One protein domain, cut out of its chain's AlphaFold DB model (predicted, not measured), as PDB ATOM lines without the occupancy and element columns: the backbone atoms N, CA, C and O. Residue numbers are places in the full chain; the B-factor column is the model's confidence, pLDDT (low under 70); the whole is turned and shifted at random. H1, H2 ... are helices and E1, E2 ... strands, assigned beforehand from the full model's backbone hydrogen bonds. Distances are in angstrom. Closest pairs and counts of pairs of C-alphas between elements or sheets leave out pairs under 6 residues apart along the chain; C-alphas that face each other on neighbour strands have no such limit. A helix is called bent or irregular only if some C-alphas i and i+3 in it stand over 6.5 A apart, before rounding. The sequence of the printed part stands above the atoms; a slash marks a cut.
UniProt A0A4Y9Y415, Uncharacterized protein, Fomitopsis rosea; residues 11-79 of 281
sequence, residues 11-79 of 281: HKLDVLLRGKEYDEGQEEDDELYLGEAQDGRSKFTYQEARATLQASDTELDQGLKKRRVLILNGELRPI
ATOM      1  N   HIS A  11      40.773  12.391   4.509       72.12
ATOM      2  CA  HIS A  11      40.539  13.643   3.769       72.12
ATOM      3  C   HIS A  11      39.085  13.823   3.292       72.12
ATOM      4  O   HIS A  11      38.673  14.932   2.972       72.12
ATOM      5  N   LYS A  12      38.291  12.745   3.223       79.62
ATOM      6  CA  LYS A  12      36.871  12.820   2.851       79.62
ATOM      7  C   LYS A  12      35.970  13.278   3.997       79.62
ATOM      8  O   LYS A  12      34.864  13.728   3.712       79.62
ATOM      9  N   LEU A  13      36.421  13.193   5.256       82.69
ATOM     10  CA  LEU A  13      35.641  13.646   6.417       82.69
ATOM     11  C   LEU A  13      35.248  15.115   6.283       82.69
ATOM     12  O   LEU A  13      34.097  15.457   6.516       82.69
ATOM     13  N   ASP A  14      36.175  15.952   5.819       81.81
ATOM     14  CA  ASP A  14      35.967  17.398   5.686       81.81
ATOM     15  C   ASP A  14      34.859  17.734   4.668       81.81
ATOM     16  O   ASP A  14      34.191  18.760   4.764       81.81
ATOM     17  N   VAL A  15      34.632  16.855   3.686       84.56
ATOM     18  CA  VAL A  15      33.540  16.994   2.712       84.56
ATOM     19  C   VAL A  15      32.229  16.445   3.273       84.56
ATOM     20  O   VAL A  15      31.186  17.059   3.079       84.56
ATOM     21  N   LEU A  16      32.276  15.305   3.968       86.12
ATOM     22  CA  LEU A  16      31.094  14.631   4.523       86.12
ATOM     23  C   LEU A  16      30.462  15.395   5.694       86.12
ATOM     24  O   LEU A  16      29.255  15.298   5.908       86.12
ATOM     25  N   LEU A  17      31.274  16.142   6.439       87.56
ATOM     26  CA  LEU A  17      30.858  16.903   7.617       87.56
ATOM     27  C   LEU A  17      30.603  18.389   7.335       87.56
ATOM     28  O   LEU A  17      30.272  19.136   8.251       87.56
ATOM     29  N   ARG A  18      30.758  18.829   6.083       85.88
ATOM     30  CA  ARG A  18      30.551  20.227   5.697       85.88
ATOM     31  C   ARG A  18      29.111  20.658   5.981       85.88
ATOM     32  O   ARG A  18      28.180  19.999   5.517       85.88
ATOM     33  N   GLY A  19      28.933  21.795   6.653       84.56
ATOM     34  CA  GLY A  19      27.607  22.336   6.971       84.56
ATOM     35  C   GLY A  19      26.946  21.688   8.192       84.56
ATOM     36  O   GLY A  19      25.743  21.854   8.385       84.56
ATOM     37  N   LYS A  20      27.705  20.910   8.973       86.94
ATOM     38  CA  LYS A  20      27.270  20.265  10.223       86.94
ATOM     39  C   LYS A  20      28.030  20.786  11.438       86.94
ATOM     40  O   LYS A  20      28.155  20.084  12.443       86.94
ATOM     41  N   GLU A  21      28.618  21.968  11.304       90.88
ATOM     42  CA  GLU A  21      29.431  22.575  12.338       90.88
ATOM     43  C   GLU A  21      28.583  22.894  13.573       90.88
ATOM     44  O   GLU A  21      27.474  23.411  13.458       90.88
ATOM     45  N   TYR A  22      29.126  22.570  14.742       91.69
ATOM     46  CA  TYR A  22      28.569  22.879  16.049       91.69
ATOM     47  C   TYR A  22      29.106  24.223  16.547       91.69
ATOM     48  O   TYR A  22      30.324  24.445  16.563       91.69
ATOM     49  N   ASP A  23      28.216  25.124  16.936       90.94
ATOM     50  CA  ASP A  23      28.533  26.462  17.428       90.94
ATOM     51  C   ASP A  23      27.657  26.846  18.629       90.94
ATOM     52  O   ASP A  23      26.784  26.085  19.038       90.94
ATOM     53  N   GLU A  24      27.921  28.025  19.196       83.12
ATOM     54  CA  GLU A  24      27.260  28.547  20.401       83.12
ATOM     55  C   GLU A  24      25.727  28.572  20.289       83.12
ATOM     56  O   GLU A  24      25.039  28.353  21.278       83.12
ATOM     57  N   GLY A  25      25.173  28.788  19.090       76.50
ATOM     58  CA  GLY A  25      23.723  28.872  18.893       76.50
ATOM     59  C   GLY A  25      23.003  27.524  18.922       76.50
ATOM     60  O   GLY A  25      21.778  27.495  18.922       76.50
ATOM     61  N   GLN A  26      23.741  26.413  18.918       70.00
ATOM     62  CA  GLN A  26      23.189  25.061  18.808       70.00
ATOM     63  C   GLN A  26      23.161  24.303  20.145       70.00
ATOM     64  O   GLN A  26      22.736  23.147  20.166       70.00
ATOM     65  N   GLU A  27      23.583  24.938  21.243       66.56
ATOM     66  CA  GLU A  27      23.433  24.402  22.605       66.56
ATOM     67  C   GLU A  27      21.936  24.260  22.969       66.56
ATOM     68  O   GLU A  27      21.507  23.193  23.410       66.56
ATOM     69  N   GLU A  28      21.110  25.271  22.653       53.50
ATOM     70  CA  GLU A  28      19.662  25.296  22.948       53.50
ATOM     71  C   GLU A  28      18.815  24.425  21.985       53.50
ATOM     72  O   GLU A  28      17.812  23.814  22.379       53.50
ATOM     73  N   ASP A  29      19.223  24.330  20.713       53.03
ATOM     74  CA  ASP A  29      18.472  23.655  19.638       53.03
ATOM     75  C   ASP A  29      18.542  22.114  19.701       53.03
ATOM     76  O   ASP A  29      17.707  21.426  19.116       53.03
ATOM     77  N   ASP A  30      19.502  21.520  20.409       53.53
ATOM     78  CA  ASP A  30      19.571  20.057  20.542       53.53
ATOM     79  C   ASP A  30      18.748  19.539  21.748       53.53
ATOM     80  O   ASP A  30      18.268  18.400  21.710       53.53
ATOM     81  N   GLU A  31      18.536  20.347  22.799       48.91
ATOM     82  CA  GLU A  31      17.751  19.956  23.989       48.91
ATOM     83  C   GLU A  31      16.232  20.070  23.773       48.91
ATOM     84  O   GLU A  31      15.466  19.214  24.230       48.91
ATOM     85  N   LEU A  32      15.778  21.086  23.031       45.16
ATOM     86  CA  LEU A  32      14.352  21.346  22.788       45.16
ATOM     87  C   LEU A  32      13.723  20.419  21.727       45.16
ATOM     88  O   LEU A  32      12.498  20.284  21.673       45.16
ATOM     89  N   TYR A  33      14.536  19.732  20.919       47.00
ATOM     90  CA  TYR A  33      14.096  18.976  19.739       47.00
ATOM     91  C   TYR A  33      14.352  17.463  19.831       47.00
ATOM     92  O   TYR A  33      14.455  16.765  18.820       47.00
ATOM     93  N   LEU A  34      14.336  16.897  21.043       49.62
ATOM     94  CA  LEU A  34      14.266  15.439  21.254       49.62
ATOM     95  C   LEU A  34      12.986  14.787  20.669       49.62
ATOM     96  O   LEU A  34      12.861  13.561  20.692       49.62
ATOM     97  N   GLY A  35      12.034  15.581  20.157       44.19
ATOM     98  CA  GLY A  35      10.715  15.129  19.701       44.19
ATOM     99  C   GLY A  35      10.466  15.106  18.189       44.19
ATOM    100  O   GLY A  35       9.715  14.246  17.738       44.19
ATOM    101  N   GLU A  36      11.068  15.983  17.383       41.06
ATOM    102  CA  GLU A  36      10.774  16.048  15.942       41.06
ATOM    103  C   GLU A  36      12.024  16.439  15.148       41.06
ATOM    104  O   GLU A  36      12.537  17.546  15.272       41.06
ATOM    105  N   ALA A  37      12.514  15.515  14.316       44.78
ATOM    106  CA  ALA A  37      13.634  15.737  13.409       44.78
ATOM    107  C   ALA A  37      13.251  16.755  12.317       44.78
ATOM    108  O   ALA A  37      12.873  16.381  11.207       44.78
ATOM    109  N   GLN A  38      13.338  18.044  12.635       46.28
ATOM    110  CA  GLN A  38      13.259  19.131  11.668       46.28
ATOM    111  C   GLN A  38      14.662  19.544  11.224       46.28
ATOM    112  O   GLN A  38      15.152  20.599  11.586       46.28
ATOM    113  N   ASP A  39      15.302  18.713  10.409       43.97
ATOM    114  CA  ASP A  39      15.953  19.193   9.188       43.97
ATOM    115  C   ASP A  39      16.269  17.976   8.316       43.97
ATOM    116  O   ASP A  39      16.659  16.917   8.811       43.97
ATOM    117  N   GLY A  40      16.154  18.103   6.998       46.59
ATOM    118  CA  GLY A  40      16.505  17.054   6.031       46.59
ATOM    119  C   GLY A  40      18.007  16.725   5.980       46.59
ATOM    120  O   GLY A  40      18.482  16.150   4.999       46.59
ATOM    121  N   ARG A  41      18.777  17.105   7.005       55.59
ATOM    122  CA  ARG A  41      20.201  16.824   7.151       55.59
ATOM    123  C   ARG A  41      20.354  15.424   7.726       55.59
ATOM    124  O   ARG A  41      20.261  15.205   8.926       55.59
ATOM    125  N   SER A  42      20.578  14.455   6.838       64.06
ATOM    126  CA  SER A  42      20.925  13.081   7.218       64.06
ATOM    127  C   SER A  42      22.038  13.106   8.259       64.06
ATOM    128  O   SER A  42      23.133  13.570   7.935       64.06
ATOM    129  N   LYS A  43      21.782  12.605   9.471       79.31
ATOM    130  CA  LYS A  43      22.806  12.448  10.513       79.31
ATOM    131  C   LYS A  43      23.973  11.643   9.951       79.31
ATOM    132  O   LYS A  43      23.742  10.728   9.167       79.31
ATOM    133  N   PHE A  44      25.210  12.028  10.271       86.56
ATOM    134  CA  PHE A  44      26.386  11.249   9.870       86.56
ATOM    135  C   PHE A  44      27.040  10.677  11.115       86.56
ATOM    136  O   PHE A  44      27.567  11.412  11.944       86.56
ATOM    137  N   THR A  45      26.940   9.366  11.271       91.06
ATOM    138  CA  THR A  45      27.301   8.666  12.503       91.06
ATOM    139  C   THR A  45      28.725   8.120  12.452       91.06
ATOM    140  O   THR A  45      29.331   7.972  11.388       91.06
ATOM    141  N   TYR A  46      29.251   7.735  13.616       89.38
ATOM    142  CA  TYR A  46      30.548   7.061  13.712       89.38
ATOM    143  C   TYR A  46      30.620   5.793  12.843       89.38
ATOM    144  O   TYR A  46      31.603   5.566  12.138       89.38
ATOM    145  N   GLN A  47      29.562   4.977  12.848       88.50
ATOM    146  CA  GLN A  47      29.525   3.723  12.086       88.50
ATOM    147  C   GLN A  47      29.505   3.970  10.575       88.50
ATOM    148  O   GLN A  47      30.191   3.279   9.818       88.50
ATOM    149  N   GLU A  48      28.778   4.994  10.126       88.69
ATOM    150  CA  GLU A  48      28.767   5.404   8.720       88.69
ATOM    151  C   GLU A  48      30.126   5.951   8.284       88.69
ATOM    152  O   GLU A  48      30.605   5.607   7.198       88.69
ATOM    153  N   ALA A  49      30.791   6.741   9.133       87.69
ATOM    154  CA  ALA A  49      32.148   7.214   8.887       87.69
ATOM    155  C   ALA A  49      33.132   6.049   8.759       87.69
ATOM    156  O   ALA A  49      33.861   5.969   7.768       87.69
ATOM    157  N   ARG A  50      33.099   5.098   9.694       87.19
ATOM    158  CA  ARG A  50      33.942   3.898   9.666       87.19
ATOM    159  C   ARG A  50      33.756   3.099   8.376       87.19
ATOM    160  O   ARG A  50      34.740   2.776   7.706       87.19
ATOM    161  N   ALA A  51      32.508   2.825   7.996       86.94
ATOM    162  CA  ALA A  51      32.182   2.066   6.791       86.94
ATOM    163  C   ALA A  51      32.595   2.802   5.504       86.94
ATOM    164  O   ALA A  51      33.164   2.198   4.592       86.94
ATOM    165  N   THR A  52      32.357   4.114   5.439       85.44
ATOM    166  CA  THR A  52      32.639   4.940   4.254       85.44
ATOM    167  C   THR A  52      34.137   5.170   4.047       85.44
ATOM    168  O   THR A  52      34.622   5.205   2.912       85.44
ATOM    169  N   LEU A  53      34.884   5.345   5.139       84.56
ATOM    170  CA  LEU A  53      36.304   5.705   5.112       84.56
ATOM    171  C   LEU A  53      37.236   4.495   5.128       84.56
ATOM    172  O   LEU A  53      38.419   4.673   4.828       84.56
ATOM    173  N   GLN A  54      36.705   3.304   5.432       83.88
ATOM    174  CA  GLN A  54      37.462   2.057   5.580       83.88
ATOM    175  C   GLN A  54      38.627   2.223   6.567       83.88
ATOM    176  O   GLN A  54      39.767   1.888   6.259       83.88
ATOM    177  N   ALA A  55      38.329   2.795   7.735       82.94
ATOM    178  CA  ALA A  55      39.294   3.035   8.804       82.94
ATOM    179  C   ALA A  55      39.053   2.073   9.976       82.94
ATOM    180  O   ALA A  55      37.921   1.641  10.221       82.94
ATOM    181  N   SER A  56      40.115   1.743  10.709       86.44
ATOM    182  CA  SER A  56      39.983   1.137  12.035       86.44
ATOM    183  C   SER A  56      39.408   2.137  13.044       86.44
ATOM    184  O   SER A  56      39.442   3.346  12.811       86.44
ATOM    185  N   ASP A  57      38.909   1.637  14.177       87.75
ATOM    186  CA  ASP A  57      38.360   2.492  15.240       87.75
ATOM    187  C   ASP A  57      39.425   3.481  15.747       87.75
ATOM    188  O   ASP A  57      39.199   4.684  15.790       87.75
ATOM    189  N   THR A  58      40.657   3.008  15.969       87.44
ATOM    190  CA  THR A  58      41.777   3.865  16.388       87.44
ATOM    191  C   THR A  58      42.123   4.950  15.364       87.44
ATOM    192  O   THR A  58      42.372   6.094  15.739       87.44
ATOM    193  N   GLU A  59      42.148   4.623  14.068       86.25
ATOM    194  CA  GLU A  59      42.432   5.610  13.017       86.25
ATOM    195  C   GLU A  59      41.311   6.643  12.882       86.25
ATOM    196  O   GLU A  59      41.585   7.822  12.640       86.25
ATOM    197  N   LEU A  60      40.054   6.213  13.031       88.94
ATOM    198  CA  LEU A  60      38.905   7.108  12.984       88.94
ATOM    199  C   LEU A  60      38.891   8.035  14.201       88.94
ATOM    200  O   LEU A  60      38.790   9.244  14.013       88.94
ATOM    201  N   ASP A  61      39.096   7.512  15.410       89.75
ATOM    202  CA  ASP A  61      39.160   8.299  16.649       89.75
ATOM    203  C   ASP A  61      40.243   9.379  16.569       89.75
ATOM    204  O   ASP A  61      39.998  10.556  16.844       89.75
ATOM    205  N   GLN A  62      41.441   9.008  16.107       87.50
ATOM    206  CA  GLN A  62      42.528   9.958  15.876       87.50
ATOM    207  C   GLN A  62      42.168  10.982  14.793       87.50
ATOM    208  O   GLN A  62      42.457  12.173  14.939       87.50
ATOM    209  N   GLY A  63      41.522  10.540  13.711       88.62
ATOM    210  CA  GLY A  63      41.067  11.393  12.618       88.62
ATOM    211  C   GLY A  63      40.030  12.432  13.049       88.62
ATOM    212  O   GLY A  63      40.132  13.587  12.624       88.62
ATOM    213  N   LEU A  64      39.079  12.040  13.902       92.00
ATOM    214  CA  LEU A  64      38.039  12.894  14.480       92.00
ATOM    215  C   LEU A  64      38.629  13.862  15.510       92.00
ATOM    216  O   LEU A  64      38.413  15.068  15.398       92.00
ATOM    217  N   LYS A  65      39.472  13.376  16.434       91.69
ATOM    218  CA  LYS A  65      40.180  14.217  17.418       91.69
ATOM    219  C   LYS A  65      41.052  15.274  16.739       91.69
ATOM    220  O   LYS A  65      41.041  16.430  17.155       91.69
ATOM    221  N   LYS A  66      41.767  14.919  15.664       88.56
ATOM    222  CA  LYS A  66      42.584  15.868  14.881       88.56
ATOM    223  C   LYS A  66      41.740  16.949  14.199       88.56
ATOM    224  O   LYS A  66      42.215  18.066  14.028       88.56
ATOM    225  N   ARG A  67      40.509  16.614  13.804       90.50
ATOM    226  CA  ARG A  67      39.554  17.526  13.152       90.50
ATOM    227  C   ARG A  67      38.625  18.244  14.124       90.50
ATOM    228  O   ARG A  67      37.804  19.027  13.668       90.50
ATOM    229  N   ARG A  68      38.766  17.994  15.432       95.19
ATOM    230  CA  ARG A  68      37.914  18.570  16.482       95.19
ATOM    231  C   ARG A  68      36.432  18.266  16.220       95.19
ATOM    232  O   ARG A  68      35.583  19.148  16.214       95.19
ATOM    233  N   VAL A  69      36.143  16.999  15.927       95.19
ATOM    234  CA  VAL A  69      34.779  16.524  15.665       95.19
ATOM    235  C   VAL A  69      34.182  15.965  16.944       95.19
ATOM    236  O   VAL A  69      34.706  14.993  17.491       95.19
ATOM    237  N   LEU A  70      33.099  16.586  17.399       95.00
ATOM    238  CA  LEU A  70      32.275  16.129  18.509       95.00
ATOM    239  C   LEU A  70      31.448  14.917  18.085       95.00
ATOM    240  O   LEU A  70      31.033  14.800  16.927       95.00
ATOM    241  N   ILE A  71      31.173  14.046  19.048       93.31
ATOM    242  CA  ILE A  71      30.181  12.982  18.934       93.31
ATOM    243  C   ILE A  71      29.030  13.351  19.868       93.31
ATOM    244  O   ILE A  71      29.137  13.171  21.079       93.31
ATOM    245  N   LEU A  72      27.944  13.886  19.312       89.94
ATOM    246  CA  LEU A  72      26.768  14.330  20.066       89.94
ATOM    247  C   LEU A  72      25.559  13.523  19.614       89.94
ATOM    248  O   LEU A  72      25.262  13.462  18.424       89.94
ATOM    249  N   ASN A  73      24.864  12.870  20.548       85.50
ATOM    250  CA  ASN A  73      23.653  12.092  20.248       85.50
ATOM    251  C   ASN A  73      23.838  11.061  19.104       85.50
ATOM    252  O   ASN A  73      22.922  10.800  18.322       85.50
ATOM    253  N   GLY A  74      25.041  10.481  18.991       84.81
ATOM    254  CA  GLY A  74      25.416   9.524  17.940       84.81
ATOM    255  C   GLY A  74      25.793  10.144  16.587       84.81
ATOM    256  O   GLY A  74      26.137   9.408  15.659       84.81
ATOM    257  N   GLU A  75      25.763  11.470  16.467       90.25
ATOM    258  CA  GLU A  75      26.130  12.227  15.273       90.25
ATOM    259  C   GLU A  75      27.519  12.866  15.401       90.25
ATOM    260  O   GLU A  75      27.926  13.321  16.466       90.25
ATOM    261  N   LEU A  76      28.247  12.895  14.285       92.88
ATOM    262  CA  LEU A  76      29.535  13.561  14.148       92.88
ATOM    263  C   LEU A  76      29.333  15.026  13.746       92.88
ATOM    264  O   LEU A  76      28.824  15.302  12.657       92.88
ATOM    265  N   ARG A  77      29.786  15.957  14.589       93.31
ATOM    266  CA  ARG A  77      29.669  17.405  14.360       93.31
ATOM    267  C   ARG A  77      31.021  18.096  14.568       93.31
ATOM    268  O   ARG A  77      31.523  18.105  15.689       93.31
ATOM    269  N   PRO A  78      31.674  18.638  13.525       94.12
ATOM    270  CA  PRO A  78      32.872  19.458  13.703       94.12
ATOM    271  C   PRO A  78      32.559  20.658  14.586       94.12
ATOM    272  O   PRO A  78      31.574  21.338  14.334       94.12
ATOM    273  N   ILE A  79      33.380  20.968  15.581       95.50
ATOM    274  CA  ILE A  79      33.205  22.226  16.308       95.50
ATOM    275  C   ILE A  79      33.635  23.401  15.423       95.50
ATOM    276  O   ILE A  79      34.640  23.324  14.703       95.50
TER     277      ILE A  79
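AT A GLANCE: This is residues 11 to 79 of the 281 residues of an uncharacterized protein of Fomitopsis rosea (UniProt A0A4Y9Y415). A hairpin of two short strands, E1 and E2, lies in the middle, with H1, H3 and H4 towards one end and H2 at the other, where residues 31 to 40 stick out. The printed part has 69 residues, with four named helices and two named strands in the order H1 H2 H3 H4 E1 E2; its class is mostly helix, helices holding 33 and strands 8 of the 41 residues in named elements. It is compact, radius of gyration of the C-alphas 12.5 A, spanning 34 by 21 by 18 A.

IN THESE COORDINATES: E1 is residues 69 to 72; E2, 75 to 78, ends at C-alpha 78 (32.872, 19.458, 13.703). H4 is residues 57 to 67, 15.2 A long; H3 46 to 53; H1 11 to 16, from C-alpha 11 (40.539, 13.643, 3.769); H2 24 to 31, only just irregular, C-alphas 25 and 28 being 6.8 A apart.

HOW THE PARTS SIT: E1 and E2 are antiparallel; N 70 and O 77 are 2.8 A apart. H3 and H4 only just touch, with 3 pairs of C-alphas within 8 A, the closest Arg 50 and Leu 60, 6.8 A. H1 and H4 are near each other. H2 is apart from E1. Every O i to N i+4 pair is within hydrogen-bond range in H3 and H4, 1 of 2 in H1, 0 of 4 in H2, where O i to N i+3 has 0 of 5.

THE WHOLE: The printed part has no cut. The H2 to H3 link is long; residues 27 to 42 have pLDDT under 70.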